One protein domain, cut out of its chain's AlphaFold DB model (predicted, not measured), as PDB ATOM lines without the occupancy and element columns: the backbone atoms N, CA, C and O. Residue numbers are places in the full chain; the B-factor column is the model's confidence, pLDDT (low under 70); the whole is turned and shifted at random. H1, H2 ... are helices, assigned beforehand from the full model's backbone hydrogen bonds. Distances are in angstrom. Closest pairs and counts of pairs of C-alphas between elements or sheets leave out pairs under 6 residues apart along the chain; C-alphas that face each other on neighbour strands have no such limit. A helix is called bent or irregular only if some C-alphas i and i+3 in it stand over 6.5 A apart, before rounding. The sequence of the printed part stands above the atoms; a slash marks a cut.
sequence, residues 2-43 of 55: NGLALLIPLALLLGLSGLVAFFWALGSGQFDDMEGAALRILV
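AT A GLANCE: This is residues 2 to 43 of the 55 residues of a protein of Sphingomonas sp. CGMCC 1.13658 (UniProt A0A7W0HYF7). A long straight helix, H1, is followed by a short helix, H2, which turns off beyond its far end, so that the two make a wide, open angle joined by a loop and do not fold back on each other. The printed part has 42 residues with two named helices, H1 then H2, and no named strand; the class is all helix. It is extended, a rod spanning 59 by 18 by 6 A, with a radius of gyration of the C-alphas of 18.0 A.

IN THESE COORDINATES: H1 holds residues 4 to 27 and is 34.5 A long from C-alpha 4 at (-9.028, 43.248, -54.482) to C-alpha 27 at (-6.449, 25.799, -24.812). H1 is neither bent nor irregular, but only just: C-alphas 5 and 8 are 6.0 A apart. H2 holds residues 34 to 43, ends with C-alpha 43 at (19.133, 18.293, -15.346) and is 14.5 A long.

HOW THE PARTS SIT: H1 and H2 are apart, with no C-alpha of the one within 8 A of the other. A short link of 6 residues joins them. Of the O i to N i+4 pairs, 19 of 20 in H1 and 5 of 6 in H2 are within hydrogen-bond range.

THE WHOLE: The C-alphas of Asn 2 and Val 43, the two farthest apart, are 59.2 A apart. Residues 2 to 43 stand free. The printed part has no cut. Its mean pLDDT is 89.0, and no printed residue is under 70.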
ATOM      1  N   ASN A   2     -11.709  43.730 -60.442       83.81
ATOM      2  CA  ASN A   2     -10.534  44.100 -59.644       83.81
ATOM      3  C   ASN A   2     -10.161  42.980 -58.652       83.81
ATOM      4  O   ASN A   2     -11.016  42.558 -57.877       83.81
ATOM      5  N   GLY A   3      -8.904  42.522 -58.650       91.31
ATOM      6  CA  GLY A   3      -8.435  41.405 -57.810       91.31
ATOM      7  C   GLY A   3      -8.628  41.624 -56.305       91.31
ATOM      8  O   GLY A   3      -8.796  40.663 -55.557       91.31
ATOM      9  N   LEU A   4      -8.716  42.885 -55.868       94.69
ATOM     10  CA  LEU A   4      -9.028  43.248 -54.482       94.69
ATOM     11  C   LEU A   4     -10.343  42.636 -53.978       94.69
ATOM     12  O   LEU A   4     -10.422  42.258 -52.814       94.69
ATOM     13  N   ALA A   5     -11.343  42.467 -54.849       95.44
ATOM     14  CA  ALA A   5     -12.624  41.869 -54.470       95.44
ATOM     15  C   ALA A   5     -12.497  40.406 -54.005       95.44
ATOM     16  O   ALA A   5     -13.331  39.941 -53.235       95.44
ATOM     17  N   LEU A   6     -11.454  39.691 -54.445       95.12
ATOM     18  CA  LEU A   6     -11.167  38.314 -54.033       95.12
ATOM     19  C   LEU A   6     -10.107  38.253 -52.927       95.12
ATOM     20  O   LEU A   6     -10.220  37.454 -52.002       95.12
ATOM     21  N   LEU A   7      -9.093  39.118 -52.992       97.06
ATOM     22  CA  LEU A   7      -7.984  39.113 -52.037       97.06
ATOM     23  C   LEU A   7      -8.396  39.575 -50.633       97.06
ATOM     24  O   LEU A   7      -7.913  39.014 -49.656       97.06
ATOM     25  N   ILE A   8      -9.303  40.552 -50.516       97.00
ATOM     26  CA  ILE A   8      -9.790  41.044 -49.215       97.00
ATOM     27  C   ILE A   8     -10.477  39.931 -48.404       97.00
ATOM     28  O   ILE A   8     -10.028  39.663 -47.289       97.00
ATOM     29  N   PRO A   9     -11.523  39.244 -48.912       97.50
ATOM     30  CA  PRO A   9     -12.167  38.181 -48.144       97.50
ATOM     31  C   PRO A   9     -11.219  37.009 -47.869       97.50
ATOM     32  O   PRO A   9     -11.251  36.451 -46.776       97.50
ATOM     33  N   LEU A  10     -10.332  36.672 -48.812       97.94
ATOM     34  CA  LEU A  10      -9.345  35.611 -48.614       97.94
ATOM     35  C   LEU A  10      -8.368  35.934 -47.473       97.94
ATOM     36  O   LEU A  10      -8.118  35.085 -46.621       97.94
ATOM     37  N   ALA A  11      -7.853  37.164 -47.419       98.31
ATOM     38  CA  ALA A  11      -6.959  37.606 -46.353       98.31
ATOM     39  C   ALA A  11      -7.656  37.609 -44.983       98.31
ATOM     40  O   ALA A  11      -7.064  37.171 -43.998       98.31
ATOM     41  N   LEU A  12      -8.920  38.046 -44.918       98.56
ATOM     42  CA  LEU A  12      -9.711  38.014 -43.685       98.56
ATOM     43  C   LEU A  12      -9.943  36.583 -43.188       98.56
ATOM     44  O   LEU A  12      -9.783  36.325 -41.997       98.56
ATOM     45  N   LEU A  13     -10.273  35.650 -44.085       98.62
ATOM     46  CA  LEU A  13     -10.441  34.236 -43.739       98.62
ATOM     47  C   LEU A  13      -9.134  33.622 -43.232       98.62
ATOM     48  O   LEU A  13      -9.142  32.933 -42.214       98.62
ATOM     49  N   LEU A  14      -8.012  33.906 -43.898       98.62
ATOM     50  CA  LEU A  14      -6.697  33.439 -43.463       98.62
ATOM     51  C   LEU A  14      -6.339  33.999 -42.081       98.62
ATOM     52  O   LEU A  14      -5.990  33.226 -41.189       98.62
ATOM     53  N   GLY A  15      -6.508  35.306 -41.864       98.50
ATOM     54  CA  GLY A  15      -6.270  35.936 -40.565       98.50
ATOM     55  C   GLY A  15      -7.147  35.355 -39.452       98.50
ATOM     56  O   GLY A  15      -6.641  35.015 -38.384       98.50
ATOM     57  N   LEU A  16      -8.444  35.168 -39.716       98.69
ATOM     58  CA  LEU A  16      -9.375  34.582 -38.752       98.69
ATOM     59  C   LEU A  16      -9.029  33.121 -38.445       98.69
ATOM     60  O   LEU A  16      -9.053  32.724 -37.282       98.69
ATOM     61  N   SER A  17      -8.670  32.332 -39.460       98.62
ATOM     62  CA  SER A  17      -8.263  30.936 -39.272       98.62
ATOM     63  C   SER A  17      -7.016  30.818 -38.393       98.62
ATOM     64  O   SER A  17      -6.999  29.998 -37.478       98.62
ATOM     65  N   GLY A  18      -6.023  31.693 -38.591       98.06
ATOM     66  CA  GLY A  18      -4.840  31.774 -37.736       98.06
ATOM     67  C   GLY A  18      -5.183  32.144 -36.294       98.06
ATOM     68  O   GLY A  18      -4.676  31.520 -35.367       98.06
ATOM     69  N   LEU A  19      -6.093  33.102 -36.091       97.75
ATOM     70  CA  LEU A  19      -6.538  33.503 -34.756       97.75
ATOM     71  C   LEU A  19      -7.271  32.367 -34.023       97.75
ATOM     72  O   LEU A  19      -7.003  32.113 -32.851       97.75
ATOM     73  N   VAL A  20      -8.165  31.655 -34.713       97.75
ATOM     74  CA  VAL A  20      -8.867  30.487 -34.154       97.75
ATOM     75  C   VAL A  20      -7.879  29.373 -33.815       97.75
ATOM     76  O   VAL A  20      -7.939  28.822 -32.718       97.75
ATOM     77  N   ALA A  21      -6.943  29.068 -34.718       96.56
ATOM     78  CA  ALA A  21      -5.911  28.062 -34.485       96.56
ATOM     79  C   ALA A  21      -5.017  28.423 -33.287       96.56
ATOM     80  O   ALA A  21      -4.690  27.554 -32.484       96.56
ATOM     81  N   PHE A  22      -4.675  29.704 -33.128       93.88
ATOM     82  CA  PHE A  22      -3.903  30.202 -31.992       93.88
ATOM     83  C   PHE A  22      -4.621  29.963 -30.657       93.88
ATOM     84  O   PHE A  22      -4.037  29.389 -29.740       93.88
ATOM     85  N   PHE A  23      -5.900  30.339 -30.549       94.56
ATOM     86  CA  PHE A  23      -6.665  30.098 -29.320       94.56
ATOM     87  C   PHE A  23      -6.888  28.608 -29.047       94.56
ATOM     88  O   PHE A  23      -6.838  28.189 -27.891       94.56
ATOM     89  N   TRP A  24      -7.084  27.796 -30.090       93.38
ATOM     90  CA  TRP A  24      -7.159  26.342 -29.951       93.38
ATOM     91  C   TRP A  24      -5.854  25.753 -29.400       93.38
ATOM     92  O   TRP A  24      -5.895  24.955 -28.466       93.38
ATOM     93  N   ALA A  25      -4.699  26.196 -29.906       90.19
ATOM     94  CA  ALA A  25      -3.395  25.770 -29.403       90.19
ATOM     95  C   ALA A  25      -3.195  26.166 -27.932       90.19
ATOM     96  O   ALA A  25      -2.754  25.342 -27.133       90.19
ATOM     97  N   LEU A  26      -3.590  27.384 -27.548       88.25
ATOM     98  CA  LEU A  26      -3.481  27.859 -26.167       88.25
ATOM     99  C   LEU A  26      -4.341  27.030 -25.194       88.25
ATOM    100  O   LEU A  26      -3.892  26.701 -24.102       88.25
ATOM    101  N   GLY A  27      -5.553  26.648 -25.606       86.38
ATOM    102  CA  GLY A  27      -6.449  25.799 -24.812       86.38
ATOM    103  C   GLY A  27      -6.112  24.303 -24.831       86.38
ATOM    104  O   GLY A  27      -6.683  23.548 -24.049       86.38
ATOM    105  N   SER A  28      -5.206  23.853 -25.704       86.00
ATOM    106  CA  SER A  28      -4.867  22.429 -25.862       86.00
ATOM    107  C   SER A  28      -3.937  21.867 -24.776       86.00
ATOM    108  O   SER A  28      -3.606  20.685 -24.816       86.00
ATOM    109  N   GLY A  29      -3.497  22.693 -23.820       75.31
ATOM    110  CA  GLY A  29      -2.596  22.272 -22.739       75.31
ATOM    111  C   GLY A  29      -1.163  21.970 -23.193       75.31
ATOM    112  O   GLY A  29      -0.342  21.549 -22.388       75.31
ATOM    113  N   GLN A  30      -0.819  22.217 -24.465       72.38
ATOM    114  CA  GLN A  30       0.532  21.987 -24.999       72.38
ATOM    115  C   GLN A  30       1.611  22.841 -24.305       72.38
ATOM    116  O   GLN A  30       2.785  22.480 -24.320       72.38
ATOM    117  N   PHE A  31       1.217  23.957 -23.686       72.69
ATOM    118  CA  PHE A  31       2.129  24.857 -22.983       72.69
ATOM    119  C   PHE A  31       2.323  24.524 -21.495       72.69
ATOM    120  O   PHE A  31       3.239  25.075 -20.890       72.69
ATOM    121  N   ASP A  32       1.528  23.616 -20.913       76.19
ATOM    122  CA  ASP A  32       1.627  23.277 -19.482       76.19
ATOM    123  C   ASP A  32       2.926  22.529 -19.142       76.19
ATOM    124  O   ASP A  32       3.447  22.662 -18.039       76.19
ATOM    125  N   ASP A  33       3.486  21.777 -20.094       77.62
ATOM    126  CA  ASP A  33       4.734  21.018 -19.902       77.62
ATOM    127  C   ASP A  33       5.986  21.764 -20.411       77.62
ATOM    128  O   ASP A  33       7.085  21.214 -20.468       77.62
ATOM    129  N   MET A  34       5.862  23.044 -20.783       76.69
ATOM    130  CA  MET A  34       7.027  23.847 -21.192       76.69
ATOM    131  C   MET A  34       7.985  24.100 -20.021       76.69
ATOM    132  O   MET A  34       9.202  24.087 -20.207       76.69
ATOM    133  N   GLU A  35       7.447  24.262 -18.811       76.88
ATOM    134  CA  GLU A  35       8.218  24.412 -17.569       76.88
ATOM    135  C   GLU A  35       9.006  23.125 -17.242       76.88
ATOM    136  O   GLU A  35      10.198  23.164 -16.929       76.88
ATOM    137  N   GLY A  36       8.359  21.959 -17.383       80.81
ATOM    138  CA  GLY A  36       8.965  20.644 -17.162       80.81
ATOM    139  C   GLY A  36      10.044  20.309 -18.191       80.81
ATOM    140  O   GLY A  36      11.122  19.834 -17.827       80.81
ATOM    141  N   ALA A  37       9.805  20.621 -19.468       82.81
ATOM    142  CA  ALA A  37      10.788  20.458 -20.536       82.81
ATOM    143  C   ALA A  37      12.056  21.305 -20.305       82.81
ATOM    144  O   ALA A  37      13.167  20.812 -20.511       82.81
ATOM    145  N   ALA A  38      11.906  22.546 -19.826       81.88
ATOM    146  CA  ALA A  38      13.024  23.431 -19.490       81.88
ATOM    147  C   ALA A  38      13.846  22.930 -18.286       81.88
ATOM    148  O   ALA A  38      15.073  23.033 -18.280       81.88
ATOM    149  N   LEU A  39      13.196  22.342 -17.277       82.69
ATOM    150  CA  LEU A  39      13.889  21.695 -16.158       82.69
ATOM    151  C   LEU A  39      14.673  20.460 -16.612       82.69
ATOM    152  O   LEU A  39      15.798  20.246 -16.166       82.69
ATOM    153  N   ARG A  40      14.109  19.664 -17.525       81.44
ATOM    154  CA  ARG A  40      14.736  18.435 -18.027       81.44
ATOM    155  C   ARG A  40      16.050  18.701 -18.757       81.44
ATOM    156  O   ARG A  40      17.035  18.033 -18.472       81.44
ATOM    157  N   ILE A  41      16.095  19.728 -19.607       80.25
ATOM    158  CA  ILE A  41      17.328  20.101 -20.321       80.25
ATOM    159  C   ILE A  41      18.431  20.626 -19.392       80.25
ATOM    160  O   ILE A  41      19.605  20.456 -19.691       80.25
ATOM    161  N   LEU A  42      18.077  21.233 -18.253       78.56
ATOM    162  CA  LEU A  42      19.058  21.653 -17.247       78.56
ATOM    163  C   LEU A  42      19.607  20.478 -16.422       78.56
ATOM    164  O   LEU A  42      20.733  20.551 -15.937       78.56
ATOM    165  N   VAL A  43      18.799  19.435 -16.210       78.25
ATOM    166  CA  VAL A  43      19.133  18.293 -15.346       78.25
ATOM    167  C   VAL A  43      19.806  17.153 -16.116       78.25
ATOM    168  O   VAL A  43      20.595  16.432 -15.515       78.25
TER     169      VAL A  43